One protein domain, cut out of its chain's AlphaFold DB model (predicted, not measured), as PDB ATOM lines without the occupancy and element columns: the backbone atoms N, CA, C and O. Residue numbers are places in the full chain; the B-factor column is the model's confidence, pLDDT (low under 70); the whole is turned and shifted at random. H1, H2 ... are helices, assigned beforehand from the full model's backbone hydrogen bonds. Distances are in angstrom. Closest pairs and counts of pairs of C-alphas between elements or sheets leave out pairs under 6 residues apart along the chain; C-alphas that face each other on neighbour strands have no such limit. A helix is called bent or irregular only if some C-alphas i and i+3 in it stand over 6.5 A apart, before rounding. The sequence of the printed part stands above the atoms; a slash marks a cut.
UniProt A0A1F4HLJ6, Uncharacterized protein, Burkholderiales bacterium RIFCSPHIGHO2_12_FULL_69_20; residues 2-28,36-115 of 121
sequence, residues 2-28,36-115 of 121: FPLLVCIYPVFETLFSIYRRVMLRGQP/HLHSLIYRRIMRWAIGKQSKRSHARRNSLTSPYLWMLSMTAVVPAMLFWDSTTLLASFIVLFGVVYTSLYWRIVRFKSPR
ATOM      1  N   PHE A   2     -28.255 -54.393  59.943       80.75
ATOM      2  CA  PHE A   2     -28.612 -55.553  59.112       80.75
ATOM      3  C   PHE A   2     -30.007 -55.499  58.448       80.75
ATOM      4  O   PHE A   2     -30.058 -55.522  57.217       80.75
ATOM      5  N   PRO A   3     -31.130 -55.336  59.180       84.75
ATOM      6  CA  PRO A   3     -32.456 -55.331  58.549       84.75
ATOM      7  C   PRO A   3     -32.651 -54.139  57.604       84.75
ATOM      8  O   PRO A   3     -33.347 -54.248  56.598       84.75
ATOM      9  N   LEU A   4     -31.992 -53.011  57.889       85.19
ATOM     10  CA  LEU A   4     -32.017 -51.837  57.024       85.19
ATOM     11  C   LEU A   4     -31.314 -52.111  55.692       85.19
ATOM     12  O   LEU A   4     -31.849 -51.740  54.654       85.19
ATOM     13  N   LEU A   5     -30.150 -52.773  55.711       83.06
ATOM     14  CA  LEU A   5     -29.429 -53.129  54.488       83.06
ATOM     15  C   LEU A   5     -30.203 -54.175  53.669       83.06
ATOM     16  O   LEU A   5     -30.308 -54.035  52.456       83.06
ATOM     17  N   VAL A   6     -30.823 -55.169  54.311       85.75
ATOM     18  CA  VAL A   6     -31.680 -56.157  53.624       85.75
ATOM     19  C   VAL A   6     -32.880 -55.484  52.945       85.75
ATOM     20  O   VAL A   6     -33.199 -55.787  51.796       85.75
ATOM     21  N   CYS A   7     -33.513 -54.521  53.619       87.25
ATOM     22  CA  CYS A   7     -34.670 -53.783  53.107       87.25
ATOM     23  C   CYS A   7     -34.297 -52.490  52.360       87.25
ATOM     24  O   CYS A   7     -35.175 -51.669  52.083       87.25
ATOM     25  N   ILE A   8     -33.022 -52.280  52.014       88.19
ATOM     26  CA  ILE A   8     -32.567 -50.980  51.510       88.19
ATOM     27  C   ILE A   8     -33.187 -50.630  50.158       88.19
ATOM     28  O   ILE A   8     -33.461 -49.464  49.905       88.19
ATOM     29  N   TYR A   9     -33.466 -51.620  49.303       84.81
ATOM     30  CA  TYR A   9     -34.048 -51.382  47.982       84.81
ATOM     31  C   TYR A   9     -35.424 -50.686  48.042       84.81
ATOM     32  O   TYR A   9     -35.528 -49.566  47.531       84.81
ATOM     33  N   PRO A  10     -36.466 -51.253  48.687       86.81
ATOM     34  CA  PRO A  10     -37.766 -50.584  48.784       86.81
ATOM     35  C   PRO A  10     -37.712 -49.293  49.618       86.81
ATOM     36  O   PRO A  10     -38.398 -48.319  49.295       86.81
ATOM     37  N   VAL A  11     -36.873 -49.237  50.660       88.81
ATOM     38  CA  VAL A  11     -36.702 -48.026  51.484       88.81
ATOM     39  C   VAL A  11     -36.100 -46.892  50.656       88.81
ATOM     40  O   VAL A  11     -36.622 -45.782  50.639       88.81
ATOM     41  N   PHE A  12     -35.035 -47.158  49.904       89.31
ATOM     42  CA  PHE A  12     -34.401 -46.138  49.079       89.31
ATOM     43  C   PHE A  12     -35.297 -45.729  47.905       89.31
ATOM     44  O   PHE A  12     -35.387 -44.546  47.590       89.31
ATOM     45  N   GLU A  13     -36.011 -46.674  47.283       87.00
ATOM     46  CA  GLU A  13     -36.951 -46.374  46.197       87.00
ATOM     47  C   GLU A  13     -38.070 -45.426  46.653       87.00
ATOM     48  O   GLU A  13     -38.401 -44.470  45.944       87.00
ATOM     49  N   THR A  14     -38.616 -45.639  47.851       88.12
ATOM     50  CA  THR A  14     -39.652 -44.770  48.426       88.12
ATOM     51  C   THR A  14     -39.090 -43.407  48.826       88.12
ATOM     52  O   THR A  14     -39.610 -42.384  48.369       88.12
ATOM     53  N   LEU A  15     -37.994 -43.369  49.591       88.75
ATOM     54  CA  LEU A  15     -37.349 -42.125  50.029       88.75
ATOM     55  C   LEU A  15     -36.909 -41.258  48.848       88.75
ATOM     56  O   LEU A  15     -37.209 -40.065  48.813       88.75
ATOM     57  N   PHE A  16     -36.258 -41.845  47.844       87.44
ATOM     58  CA  PHE A  16     -35.804 -41.115  46.663       87.44
ATOM     59  C   PHE A  16     -36.975 -40.559  45.843       87.44
ATOM     60  O   PHE A  16     -36.903 -39.451  45.308       87.44
ATOM     61  N   SER A  17     -38.087 -41.292  45.766       85.81
ATOM     62  CA  SER A  17     -39.288 -40.837  45.057       85.81
ATOM     63  C   SER A  17     -39.999 -39.707  45.803       85.81
ATOM     64  O   SER A  17     -40.492 -38.768  45.175       85.81
ATOM     65  N   ILE A  18     -40.016 -39.741  47.138       86.94
ATOM     66  CA  ILE A  18     -40.476 -38.617  47.967       86.94
ATOM     67  C   ILE A  18     -39.561 -37.408  47.764       86.94
ATOM     68  O   ILE A  18     -40.050 -36.350  47.375       86.94
ATOM     69  N   TYR A  19     -38.245 -37.575  47.932       87.38
ATOM     70  CA  TYR A  19     -37.252 -36.513  47.747       87.38
ATOM     71  C   TYR A  19     -37.399 -35.837  46.381       87.38
ATOM     72  O   TYR A  19     -37.538 -34.620  46.288       87.38
ATOM     73  N   ARG A  20     -37.466 -36.622  45.304       86.50
ATOM     74  CA  ARG A  20     -37.624 -36.090  43.950       86.50
ATOM     75  C   ARG A  20     -38.943 -35.347  43.748       86.50
ATOM     76  O   ARG A  20     -38.965 -34.363  43.016       86.50
ATOM     77  N   ARG A  21     -40.052 -35.816  44.321       83.94
ATOM     78  CA  ARG A  21     -41.352 -35.148  44.160       83.94
ATOM     79  C   ARG A  21     -41.398 -33.846  44.937       83.94
ATOM     80  O   ARG A  21     -41.662 -32.809  44.340       83.94
ATOM     81  N   VAL A  22     -41.074 -33.908  46.223       85.50
ATOM     82  CA  VAL A  22     -41.192 -32.766  47.125       85.50
ATOM     83  C   VAL A  22     -40.127 -31.720  46.803       85.50
ATOM     84  O   VAL A  22     -40.466 -30.566  46.575       85.50
ATOM     85  N   MET A  23     -38.858 -32.124  46.696       86.44
ATOM     86  CA  MET A  23     -37.743 -31.178  46.567       86.44
ATOM     87  C   MET A  23     -37.453 -30.785  45.119       86.44
ATOM     88  O   MET A  23     -37.221 -29.614  44.844       86.44
ATOM     89  N   LEU A  24     -37.469 -31.734  44.173       82.12
ATOM     90  CA  LEU A  24     -37.095 -31.437  42.778       82.12
ATOM     91  C   LEU A  24     -38.276 -31.019  41.892       82.12
ATOM     92  O   LEU A  24     -38.051 -30.466  40.819       82.12
ATOM     93  N   ARG A  25     -39.521 -31.331  42.275       80.75
ATOM     94  CA  ARG A  25     -40.716 -31.062  41.449       80.75
ATOM     95  C   ARG A  25     -41.793 -30.229  42.138       80.75
ATOM     96  O   ARG A  25     -42.764 -29.889  41.470       80.75
ATOM     97  N   GLY A  26     -41.659 -29.941  43.434       81.31
ATOM     98  CA  GLY A  26     -42.682 -29.231  44.208       81.31
ATOM     99  C   GLY A  26     -44.036 -29.951  44.258       81.31
ATOM    100  O   GLY A  26     -45.066 -29.305  44.413       81.31
ATOM    101  N   GLN A  27     -44.063 -31.276  44.074       83.69
ATOM    102  CA  GLN A  27     -45.290 -32.078  44.077       83.69
ATOM    103  C   GLN A  27     -45.490 -32.812  45.412       83.69
ATOM    104  O   GLN A  27     -44.506 -33.239  46.024       83.69
ATOM    105  N   PRO A  28     -46.747 -33.045  45.839       83.00
ATOM    106  CA  PRO A  28     -47.039 -33.811  47.045       83.00
ATOM    107  C   PRO A  28     -46.510 -35.249  46.968       83.00
ATOM    108  O   PRO A  28     -46.583 -35.905  45.925       83.00
ATOM    109  N   HIS A  36     -40.373 -44.034  39.129       83.19
ATOM    110  CA  HIS A  36     -39.580 -44.916  39.977       83.19
ATOM    111  C   HIS A  36     -38.577 -45.705  39.136       83.19
ATOM    112  O   HIS A  36     -38.820 -45.967  37.951       83.19
ATOM    113  N   LEU A  37     -37.472 -46.126  39.751       79.69
ATOM    114  CA  LEU A  37     -36.435 -46.882  39.056       79.69
ATOM    115  C   LEU A  37     -37.008 -48.134  38.381       79.69
ATOM    116  O   LEU A  37     -36.751 -48.353  37.199       79.69
ATOM    117  N   HIS A  38     -37.865 -48.883  39.078       80.25
ATOM    118  CA  HIS A  38     -38.547 -50.047  38.517       80.25
ATOM    119  C   HIS A  38     -39.334 -49.710  37.238       80.25
ATOM    120  O   HIS A  38     -39.150 -50.324  36.182       80.25
ATOM    121  N   SER A  39     -40.159 -48.661  37.301       76.31
ATOM    122  CA  SER A  39     -40.962 -48.191  36.166       76.31
ATOM    123  C   SER A  39     -40.098 -47.671  35.015       76.31
ATOM    124  O   SER A  39     -40.449 -47.852  33.846       76.31
ATOM    125  N   LEU A  40     -38.960 -47.042  35.315       79.88
ATOM    126  CA  LEU A  40     -38.004 -46.575  34.317       79.88
ATOM    127  C   LEU A  40     -37.294 -47.734  33.614       79.88
ATOM    128  O   LEU A  40     -37.191 -47.702  32.388       79.88
ATOM    129  N   ILE A  41     -36.856 -48.760  34.348       75.06
ATOM    130  CA  ILE A  41     -36.252 -49.972  33.772       75.06
ATOM    131  C   ILE A  41     -37.264 -50.646  32.838       75.06
ATOM    132  O   ILE A  41     -36.965 -50.862  31.660       75.06
ATOM    133  N   TYR A  42     -38.499 -50.857  33.305       72.94
ATOM    134  CA  TYR A  42     -39.581 -51.400  32.481       72.94
ATOM    135  C   TYR A  42     -39.812 -50.559  31.216       72.94
ATOM    136  O   TYR A  42     -39.859 -51.062  30.094       72.94
ATOM    137  N   ARG A  43     -39.940 -49.237  31.355       70.25
ATOM    138  CA  ARG A  43     -40.288 -48.367  30.225       70.25
ATOM    139  C   ARG A  43     -39.129 -48.137  29.264       70.25
ATOM    140  O   ARG A  43     -39.411 -47.933  28.088       70.25
ATOM    141  N   ARG A  44     -37.879 -48.094  29.720       72.44
ATOM    142  CA  ARG A  44     -36.741 -47.604  28.925       72.44
ATOM    143  C   ARG A  44     -35.789 -48.716  28.494       72.44
ATOM    144  O   ARG A  44     -35.217 -48.592  27.422       72.44
ATOM    145  N   ILE A  45     -35.676 -49.810  29.245       68.06
ATOM    146  CA  ILE A  45     -34.856 -50.967  28.849       68.06
ATOM    147  C   ILE A  45     -35.729 -51.982  28.101       68.06
ATOM    148  O   ILE A  45     -35.410 -52.355  26.973       68.06
ATOM    149  N   MET A  46     -36.899 -52.342  28.640       63.72
ATOM    150  CA  MET A  46     -37.741 -53.364  27.996       63.72
ATOM    151  C   MET A  46     -38.455 -52.901  26.721       63.72
ATOM    152  O   MET A  46     -38.775 -53.736  25.873       63.72
ATOM    153  N   ARG A  47     -38.692 -51.593  26.531       61.53
ATOM    154  CA  ARG A  47     -39.207 -51.088  25.242       61.53
ATOM    155  C   ARG A  47     -38.209 -51.284  24.100       61.53
ATOM    156  O   ARG A  47     -38.644 -51.605  23.000       61.53
ATOM    157  N   TRP A  48     -36.913 -51.111  24.363       57.34
ATOM    158  CA  TRP A  48     -35.862 -51.288  23.358       57.34
ATOM    159  C   TRP A  48     -35.559 -52.765  23.096       57.34
ATOM    160  O   TRP A  48     -35.352 -53.136  21.950       57.34
ATOM    161  N   ALA A  49     -35.604 -53.613  24.127       55.56
ATOM    162  CA  ALA A  49     -35.280 -55.033  23.992       55.56
ATOM    163  C   ALA A  49     -36.345 -55.877  23.257       55.56
ATOM    164  O   ALA A  49     -36.029 -56.972  22.805       55.56
ATOM    165  N   ILE A  50     -37.616 -55.442  23.192       54.50
ATOM    166  CA  ILE A  50     -38.732 -56.338  22.799       54.50
ATOM    167  C   ILE A  50     -39.548 -55.862  21.581       54.50
ATOM    168  O   ILE A  50     -40.341 -56.638  21.061       54.50
ATOM    169  N   GLY A  51     -39.370 -54.641  21.060       51.97
ATOM    170  CA  GLY A  51     -40.132 -54.197  19.874       51.97
ATOM    171  C   GLY A  51     -41.665 -54.160  20.083       51.97
ATOM    172  O   GLY A  51     -42.162 -54.378  21.188       51.97
ATOM    173  N   LYS A  52     -42.448 -53.773  19.062       50.34
ATOM    174  CA  LYS A  52     -43.865 -53.346  19.195       50.34
ATOM    175  C   LYS A  52     -44.856 -54.429  19.692       50.34
ATOM    176  O   LYS A  52     -44.917 -55.537  19.185       50.34
ATOM    177  N   GLN A  53     -45.675 -53.986  20.656       53.78
ATOM    178  CA  GLN A  53     -47.090 -54.284  20.962       53.78
ATOM    179  C   GLN A  53     -47.662 -55.690  20.669       53.78
ATOM    180  O   GLN A  53     -48.257 -55.938  19.628       53.78
ATOM    181  N   SER A  54     -47.647 -56.559  21.683       46.88
ATOM    182  CA  SER A  54     -48.630 -57.646  21.846       46.88
ATOM    183  C   SER A  54     -48.936 -57.829  23.337       46.88
ATOM    184  O   SER A  54     -48.043 -57.643  24.167       46.88
ATOM    185  N   LYS A  55     -50.168 -58.203  23.715       50.44
ATOM    186  CA  LYS A  55     -50.571 -58.438  25.123       50.44
ATOM    187  C   LYS A  55     -49.680 -59.475  25.828       50.44
ATOM    188  O   LYS A  55     -49.364 -59.317  27.005       50.44
ATOM    189  N   ARG A  56     -49.149 -60.452  25.080       54.94
ATOM    190  CA  ARG A  56     -48.165 -61.447  25.556       54.94
ATOM    191  C   ARG A  56     -46.802 -60.824  25.907       54.94
ATOM    192  O   ARG A  56     -46.050 -61.378  26.704       54.94
ATOM    193  N   SER A  57     -46.498 -59.642  25.363       57.28
ATOM    194  CA  SER A  57     -45.285 -58.881  25.680       57.28
ATOM    195  C   SER A  57     -45.348 -58.193  27.048       57.28
ATOM    196  O   SER A  57     -44.301 -58.019  27.657       57.28
ATOM    197  N   HIS A  58     -46.525 -57.846  27.590       58.72
ATOM    198  CA  HIS A  58     -46.601 -57.144  28.882       58.72
ATOM    199  C   HIS A  58     -46.188 -58.027  30.060       58.72
ATOM    200  O   HIS A  58     -45.370 -57.589  30.869       58.72
ATOM    201  N   ALA A  59     -46.680 -59.270  30.115       61.34
ATOM    202  CA  ALA A  59     -46.276 -60.240  31.135       61.34
ATOM    203  C   ALA A  59     -44.771 -60.537  31.049       61.34
ATOM    204  O   ALA A  59     -44.062 -60.446  32.045       61.34
ATOM    205  N   ARG A  60     -44.252 -60.762  29.833       60.59
ATOM    206  CA  ARG A  60     -42.824 -61.024  29.603       60.59
ATOM    207  C   ARG A  60     -41.934 -59.837  29.988       60.59
ATOM    208  O   ARG A  60     -40.877 -60.036  30.569       60.59
ATOM    209  N   ARG A  61     -42.370 -58.601  29.721       60.28
ATOM    210  CA  ARG A  61     -41.669 -57.376  30.147       60.28
ATOM    211  C   ARG A  61     -41.678 -57.201  31.667       60.28
ATOM    212  O   ARG A  61     -40.679 -56.751  32.216       60.28
ATOM    213  N   ASN A  62     -42.774 -57.566  32.337       66.00
ATOM    214  CA  ASN A  62     -42.863 -57.514  33.797       66.00
ATOM    215  C   ASN A  62     -41.883 -58.515  34.423       66.00
ATOM    216  O   ASN A  62     -41.008 -58.128  35.190       66.00
ATOM    217  N   SER A  63     -41.931 -59.773  33.974       64.75
ATOM    218  CA  SER A  63     -41.023 -60.824  34.437       64.75
ATOM    219  C   SER A  63     -39.554 -60.527  34.150       64.75
ATOM    220  O   SER A  63     -38.707 -60.932  34.928       64.75
ATOM    221  N   LEU A  64     -39.229 -59.816  33.065       65.62
ATOM    222  CA  LEU A  64     -37.851 -59.421  32.755       65.62
ATOM    223  C   LEU A  64     -37.369 -58.200  33.535       65.62
ATOM    224  O   LEU A  64     -36.169 -57.955  33.561       65.62
ATOM    225  N   THR A  65     -38.260 -57.442  34.173       67.81
ATOM    226  CA  THR A  65     -37.852 -56.316  35.024       67.81
ATOM    227  C   THR A  65     -37.365 -56.822  36.387       67.81
ATOM    228  O   THR A  65     -36.388 -56.293  36.920       67.81
ATOM    229  N   SER A  66     -37.961 -57.905  36.902       72.69
ATOM    230  CA  SER A  66     -37.610 -58.498  38.199       72.69
ATOM    231  C   SER A  66     -36.147 -58.950  38.321       72.69
ATOM    232  O   SER A  66     -35.541 -58.599  39.326       72.69
ATOM    233  N   PRO A  67     -35.514 -59.627  37.337       76.38
ATOM    234  CA  PRO A  67     -34.106 -60.018  37.415       76.38
ATOM    235  C   PRO A  67     -33.142 -58.852  37.643       76.38
ATOM    236  O   PRO A  67     -32.203 -58.988  38.420       76.38
ATOM    237  N   TYR A  68     -33.379 -57.690  37.022       76.12
ATOM    238  CA  TYR A  68     -32.535 -56.508  37.238       76.12
ATOM    239  C   TYR A  68     -32.662 -55.986  38.666       76.12
ATOM    240  O   TYR A  68     -31.662 -55.622  39.284       76.12
ATOM    241  N   LEU A  69     -33.888 -55.966  39.192       78.56
ATOM    242  CA  LEU A  69     -34.122 -55.582  40.576       78.56
ATOM    243  C   LEU A  69     -33.560 -56.607  41.554       78.56
ATOM    244  O   LEU A  69     -32.990 -56.217  42.560       78.56
ATOM    245  N   TRP A  70     -33.665 -57.901  41.256       78.94
ATOM    246  CA  TRP A  70     -33.062 -58.956  42.063       78.94
ATOM    247  C   TRP A  70     -31.550 -58.824  42.099       78.94
ATOM    248  O   TRP A  70     -30.991 -58.856  43.185       78.94
ATOM    249  N   MET A  71     -30.889 -58.592  40.962       80.19
ATOM    250  CA  MET A  71     -29.448 -58.331  40.944       80.19
ATOM    251  C   MET A  71     -29.087 -57.123  41.811       80.19
ATOM    252  O   MET A  71     -28.175 -57.218  42.626       80.19
ATOM    253  N   LEU A  72     -29.832 -56.016  41.700       79.81
ATOM    254  CA  LEU A  72     -29.617 -54.838  42.541       79.81
ATOM    255  C   LEU A  72     -29.834 -55.156  44.032       79.81
ATOM    256  O   LEU A  72     -28.991 -54.816  44.855       79.81
ATOM    257  N   SER A  73     -30.903 -55.862  44.389       81.19
ATOM    258  CA  SER A  73     -31.181 -56.265  45.771       81.19
ATOM    259  C   SER A  73     -30.142 -57.246  46.319       81.19
ATOM    260  O   SER A  73     -29.753 -57.138  47.479       81.19
ATOM    261  N   MET A  74     -29.625 -58.162  45.497       83.56
ATOM    262  CA  MET A  74     -28.574 -59.103  45.899       83.56
ATOM    263  C   MET A  74     -27.273 -58.384  46.275       83.56
ATOM    264  O   MET A  74     -26.587 -58.843  47.185       83.56
ATOM    265  N   THR A  75     -26.967 -57.224  45.671       80.00
ATOM    266  CA  THR A  75     -25.803 -56.411  46.087       80.00
ATOM    267  C   THR A  75     -25.909 -55.862  47.509       80.00
ATOM    268  O   THR A  75     -24.891 -55.492  48.080       80.00
ATOM    269  N   ALA A  76     -27.108 -55.834  48.096       82.06
ATOM    270  CA  ALA A  76     -27.325 -55.452  49.487       82.06
ATOM    271  C   ALA A  76     -27.504 -56.676  50.403       82.06
ATOM    272  O   ALA A  76     -26.906 -56.738  51.475       82.06
ATOM    273  N   VAL A  77     -28.275 -57.678  49.967       84.06
ATOM    274  CA  VAL A  77     -28.593 -58.873  50.769       84.06
ATOM    275  C   VAL A  77     -27.374 -59.774  50.984       84.06
ATOM    276  O   VAL A  77     -27.162 -60.238  52.101       84.06
ATOM    277  N   VAL A  78     -26.552 -60.010  49.953       86.75
ATOM    278  CA  VAL A  78     -25.381 -60.897  50.070       86.75
ATOM    279  C   VAL A  78     -24.356 -60.339  51.067       86.75
ATOM    280  O   VAL A  78     -23.983 -61.067  51.986       86.75
ATOM    281  N   PRO A  79     -23.945 -59.057  50.992       82.44
ATOM    282  CA  PRO A  79     -23.046 -58.495  51.996       82.44
ATOM    283  C   PRO A  79     -23.674 -58.401  53.384       82.44
ATOM    284  O   PRO A  79     -22.971 -58.604  54.369       82.44
ATOM    285  N   ALA A  80     -24.985 -58.136  53.479       86.25
ATOM    286  CA  ALA A  80     -25.676 -58.137  54.766       86.25
ATOM    287  C   ALA A  80     -25.542 -59.495  55.464       86.25
ATOM    288  O   ALA A  80     -25.221 -59.532  56.648       86.25
ATOM    289  N   MET A  81     -25.748 -60.595  54.730       87.38
ATOM    290  CA  MET A  81     -25.630 -61.956  55.262       87.38
ATOM    291  C   MET A  81     -24.186 -62.336  55.607       87.38
ATOM    292  O   MET A  81     -23.957 -62.960  56.636       87.38
ATOM    293  N   LEU A  82     -23.210 -61.961  54.772       88.62
ATOM    294  CA  LEU A  82     -21.804 -62.329  54.986       88.62
ATOM    295  C   LEU A  82     -21.137 -61.535  56.114       88.62
ATOM    296  O   LEU A  82     -20.312 -62.079  56.838       88.62
ATOM    297  N   PHE A  83     -21.489 -60.259  56.271       88.94
ATOM    298  CA  PHE A  83     -20.828 -59.343  57.204       88.94
ATOM    299  C   PHE A  83     -21.728 -58.922  58.365       88.94
ATOM    300  O   PHE A  83     -21.495 -57.867  58.946       88.94
ATOM    301  N   TRP A  84     -22.744 -59.722  58.703       86.62
ATOM    302  CA  TRP A  84     -23.802 -59.385  59.667       86.62
ATOM    303  C   TRP A  84     -23.296 -58.840  61.018       86.62
ATOM    304  O   TRP A  84     -23.972 -58.004  61.617       86.62
ATOM    305  N   ASP A  85     -22.102 -59.253  61.447       87.38
ATOM    306  CA  ASP A  85     -21.449 -58.853  62.701       87.38
ATOM    307  C   ASP A  85     -20.736 -57.478  62.636       87.38
ATOM    308  O   ASP A  85     -20.522 -56.812  63.646       87.38
ATOM    309  N   SER A  86     -20.412 -56.974  61.437       89.06
ATOM    310  CA  SER A  86     -19.643 -55.732  61.262       89.06
ATOM    311  C   SER A  86     -20.513 -54.536  60.872       89.06
ATOM    312  O   SER A  86     -20.812 -54.287  59.700       89.06
ATOM    313  N   THR A  87     -20.856 -53.707  61.861       88.19
ATOM    314  CA  THR A  87     -21.664 -52.491  61.643       88.19
ATOM    315  C   THR A  87     -21.029 -51.528  60.627       88.19
ATOM    316  O   THR A  87     -21.744 -50.956  59.801       88.19
ATOM    317  N   THR A  88     -19.701 -51.381  60.636       90.00
ATOM    318  CA  THR A  88     -18.967 -50.486  59.725       90.00
ATOM    319  C   THR A  88     -19.063 -50.940  58.269       90.00
ATOM    320  O   THR A  88     -19.301 -50.116  57.384       90.00
ATOM    321  N   LEU A  89     -18.936 -52.246  58.009       88.50
ATOM    322  CA  LEU A  89     -19.095 -52.796  56.661       88.50
ATOM    323  C   LEU A  89     -20.538 -52.651  56.178       88.50
ATOM    324  O   LEU A  89     -20.777 -52.231  55.051       88.50
ATOM    325  N   LEU A  90     -21.523 -52.911  57.036       87.06
ATOM    326  CA  LEU A  90     -22.921 -52.719  56.657       87.06
ATOM    327  C   LEU A  90     -23.221 -51.260  56.291       87.06
ATOM    328  O   LEU A  90     -23.904 -51.007  55.299       87.06
ATOM    329  N   ALA A  91     -22.691 -50.300  57.052       88.88
ATOM    330  CA  ALA A  91     -22.850 -48.880  56.751       88.88
ATOM    331  C   ALA A  91     -22.220 -48.500  55.399       88.88
ATOM    332  O   ALA A  91     -22.838 -47.765  54.623       88.88
ATOM    333  N   SER A  92     -21.035 -49.031  55.071       90.75
ATOM    334  CA  SER A  92     -20.394 -48.764  53.777       90.75
ATOM    335  C   SER A  92     -21.201 -49.334  52.604       90.75
ATOM    336  O   SER A  92     -21.371 -48.646  51.596       90.75
ATOM    337  N   PHE A  93     -21.792 -50.526  52.751       89.06
ATOM    338  CA  PHE A  93     -22.683 -51.107  51.741       89.06
ATOM    339  C   PHE A  93     -23.985 -50.318  51.559       89.06
ATOM    340  O   PHE A  93     -24.460 -50.196  50.429       89.06
ATOM    341  N   ILE A  94     -24.539 -49.720  52.621       88.19
ATOM    342  CA  ILE A  94     -25.696 -48.813  52.507       88.19
ATOM    343  C   ILE A  94     -25.342 -47.593  51.646       88.19
ATOM    344  O   ILE A  94     -26.089 -47.239  50.729       88.19
ATOM    345  N   VAL A  95     -24.193 -46.960  51.905       90.56
ATOM    346  CA  VAL A  95     -23.729 -45.802  51.121       90.56
ATOM    347  C   VAL A  95     -23.469 -46.204  49.668       90.56
ATOM    348  O   VAL A  95     -23.946 -45.537  48.748       90.56
ATOM    349  N   LEU A  96     -22.773 -47.326  49.454       89.94
ATOM    350  CA  LEU A  96     -22.507 -47.874  48.125       89.94
ATOM    351  C   LEU A  96     -23.809 -48.114  47.352       89.94
ATOM    352  O   LEU A  96     -23.916 -47.714  46.192       89.94
ATOM    353  N   PHE A  97     -24.815 -48.705  47.999       89.12
ATOM    354  CA  PHE A  97     -26.123 -48.936  47.401       89.12
ATOM    355  C   PHE A  97     -26.775 -47.625  46.939       89.12
ATOM    356  O   PHE A  97     -27.229 -47.531  45.797       89.12
ATOM    357  N   GLY A  98     -26.765 -46.586  47.783       88.81
ATOM    358  CA  GLY A  98     -27.295 -45.266  47.433       88.81
ATOM    359  C   GLY A  98     -26.586 -44.632  46.228       88.81
ATOM    360  O   GLY A  98     -27.242 -44.104  45.322       88.81
ATOM    361  N   VAL A  99     -25.255 -44.736  46.166       90.06
ATOM    362  CA  VAL A  99     -24.445 -44.254  45.031       90.06
ATOM    363  C   VAL A  99     -24.772 -45.020  43.748       90.06
ATOM    364  O   VAL A  99     -24.992 -44.400  42.702       90.06
ATOM    365  N   VAL A 100     -24.843 -46.353  43.810       87.31
ATOM    366  CA  VAL A 100     -25.167 -47.213  42.661       87.31
ATOM    367  C   VAL A 100     -26.576 -46.923  42.152       87.31
ATOM    368  O   VAL A 100     -26.749 -46.677  40.955       87.31
ATOM    369  N   TYR A 101     -27.569 -46.875  43.047       88.50
ATOM    370  CA  TYR A 101     -28.955 -46.563  42.706       88.50
ATOM    371  C   TYR A 101     -29.050 -45.211  41.996       88.50
ATOM    372  O   TYR A 101     -29.616 -45.113  40.907       88.50
ATOM    373  N   THR A 102     -28.458 -44.167  42.582       86.81
ATOM    374  CA  THR A 102     -28.542 -42.795  42.058       86.81
ATOM    375  C   THR A 102     -27.819 -42.669  40.716       86.81
ATOM    376  O   THR A 102     -28.343 -42.066  39.776       86.81
ATOM    377  N   SER A 103     -26.651 -43.304  40.577       85.56
ATOM    378  CA  SER A 103     -25.896 -43.349  39.320       85.56
ATOM    379  C   SER A 103     -26.685 -44.036  38.206       85.56
ATOM    380  O   SER A 103     -26.737 -43.540  37.077       85.56
ATOM    381  N   LEU A 104     -27.325 -45.167  38.514       82.06
ATOM    382  CA  LEU A 104     -28.125 -45.935  37.565       82.06
ATOM    383  C   LEU A 104     -29.410 -45.179  37.195       82.06
ATOM    384  O   LEU A 104     -29.717 -45.057  36.008       82.06
ATOM    385  N   TYR A 105     -30.084 -44.563  38.170       85.25
ATOM    386  CA  TYR A 105     -31.216 -43.663  37.943       85.25
ATOM    387  C   TYR A 105     -30.846 -42.527  36.982       85.25
ATOM    388  O   TYR A 105     -31.512 -42.324  35.966       85.25
ATOM    389  N   TRP A 106     -29.745 -41.819  37.249       83.50
ATOM    390  CA  TRP A 106     -29.328 -40.678  36.437       83.50
ATOM    391  C   TRP A 106     -28.906 -41.085  35.023       83.50
ATOM    392  O   TRP A 106     -29.281 -40.419  34.055       83.50
ATOM    393  N   ARG A 107     -28.185 -42.208  34.874       80.75
ATOM    394  CA  ARG A 107     -27.842 -42.783  33.561       80.75
ATOM    395  C   ARG A 107     -29.089 -43.116  32.753       80.75
ATOM    396  O   ARG A 107     -29.170 -42.727  31.585       80.75
ATOM    397  N   ILE A 108     -30.066 -43.780  33.377       79.62
ATOM    398  CA  ILE A 108     -31.325 -44.126  32.720       79.62
ATOM    399  C   ILE A 108     -32.070 -42.854  32.336       79.62
ATOM    400  O   ILE A 108     -32.440 -42.747  31.173       79.62
ATOM    401  N   VAL A 109     -32.246 -41.876  33.235       78.19
ATOM    402  CA  VAL A 109     -32.983 -40.620  32.975       78.19
ATOM    403  C   VAL A 109     -32.336 -39.771  31.874       78.19
ATOM    404  O   VAL A 109     -33.062 -39.247  31.027       78.19
ATOM    405  N   ARG A 110     -31.001 -39.699  31.804       75.44
ATOM    406  CA  ARG A 110     -30.266 -38.931  30.778       75.44
ATOM    407  C   ARG A 110     -30.041 -39.670  29.452       75.44
ATOM    408  O   ARG A 110     -29.213 -39.236  28.661       75.44
ATOM    409  N   PHE A 111     -30.742 -40.782  29.206       62.00
ATOM    410  CA  PHE A 111     -30.612 -41.600  27.985       62.00
ATOM    411  C   PHE A 111     -29.195 -42.157  27.729       62.00
ATOM    412  O   PHE A 111     -28.920 -42.683  26.654       62.00
ATOM    413  N   LYS A 112     -28.307 -42.132  28.733       57.88
ATOM    414  CA  LYS A 112     -27.004 -42.812  28.712       57.88
ATOM    415  C   LYS A 112     -27.135 -44.220  29.297       57.88
ATOM    416  O   LYS A 112     -26.387 -44.605  30.195       57.88
ATOM    417  N   SER A 113     -28.124 -44.976  28.825       53.28
ATOM    418  CA  SER A 113     -28.320 -46.370  29.226       53.28
ATOM    419  C   SER A 113     -27.071 -47.176  28.828       53.28
ATOM    420  O   SER A 113     -26.697 -47.140  27.652       53.28
ATOM    421  N   PRO A 114     -26.387 -47.870  29.757       53.94
ATOM    422  CA  PRO A 114     -25.183 -48.622  29.420       53.94
ATOM    423  C   PRO A 114     -25.506 -49.705  28.383       53.94
ATOM    424  O   PRO A 114     -26.441 -50.486  28.560       53.94
ATOM    425  N   ARG A 115     -24.716 -49.754  27.299       54.81
ATOM    426  CA  ARG A 115     -24.922 -50.661  26.151       54.81
ATOM    427  C   ARG A 115     -24.990 -52.144  26.543       54.81
ATOM    428  O   ARG A 115     -25.629 -52.908  25.837       54.81
TER     429      ARG A 115
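Overview. This is residues 2 to 28 and 36 to 115 of the 121 residues of an uncharacterized protein of Burkholderiales bacterium RIFCSPHIGHO2_12_FULL_69_20 (UniProt A0A1F4HLJ6). Two long helices, H5 and H6, make a helical hairpin that opens like a narrow V from their link, with the short helices H1, H3 and H4 and the beginning of H2 packed along it. H3 sits near the open end and touches both long helices, while H2 leads away from the hairpin and its residues 21 to 25, with residue 26, stick out. The printed part has 107 residues with six named helices, H1 to H6 in order along the chain, and no named strand; its class is all helix. It is only just loose, close to compact, with a radius of gyration of the C-alphas of 15.7 A and spans of 49 by 35 by 25 A.

Along the chain. H1 is residues 2 to 6, with C-alpha 2 at (-28.612, -55.553, 59.112). H2 is residues 8 to 25 and 23.8 A long from first to last C-alpha. After the cut come H3, residues 37 to 44, 10.2 A long, and H4, residues 46 to 50. H5 is residues 55 to 82, 41.6 A long, with C-alpha 55 at (-50.571, -58.438, 25.123). H6 is residues 87 to 109, 33.0 A long, with C-alpha 109 at (-32.983, -40.620, 32.975).

Arrangement. H5 is the hub, touching the five other helices. It has a kink of 37 degrees near residue 73, but is neither bent nor irregular, only just: C-alphas 75 and 78 are 6.0 A apart. H5 and H6 form a hairpin, at a shallow tilt of 27 degrees, opposite ways; H5 touches H6 with residues 75 to 80 alone, and the closest C-alphas, of Ala 80 and Leu 90, are 6.4 A apart. H1 touches H5, closest at the C-alphas of Val 6 and Val 77, 5.0 A apart. H2 touches H5 with residues 8 to 9 alone, the C-alphas of Tyr 9 and Ser 73 being closest at 6.1 A; their steep tilt of 69 degrees is only just short of about perpendicular. H2 and H6 only just touch, with 3 pairs of C-alphas within 8 A, the closest being Ile 8 and Ile 94 at 7.3 A. H3 touches H5 at a steep tilt of 38 degrees, opposite ways, with C-alphas of Tyr 42 and Thr 65 closest at 5.8 A. H3 touches H6 at a shallow tilt of 28 degrees, the same way, with C-alphas of Leu 37 and Tyr 105 closest at 6.2 A. H4 touches H5, closest at the C-alphas of Met 46 and Arg 61, 6.0 A apart; H4 and H6 are apart. In H1, H2, H3, H4 and H6 every O i to N i+4 pair is within hydrogen-bond range; in H5, 17 of 24 are.

Size, cuts and confidence. The two C-alphas farthest apart, of Lys 52 and Asp 85, are 49.3 A apart. Residues 29 to 35 are not printed, and C-alphas 28 and 36 are 15.1 A apart across this cut, which lies in the link from H2 to H3. Of the links that are printed whole, no link is long. The mean pLDDT of the printed part is 77.8, and residues 45 to 65 and 111 to 115 are under 70.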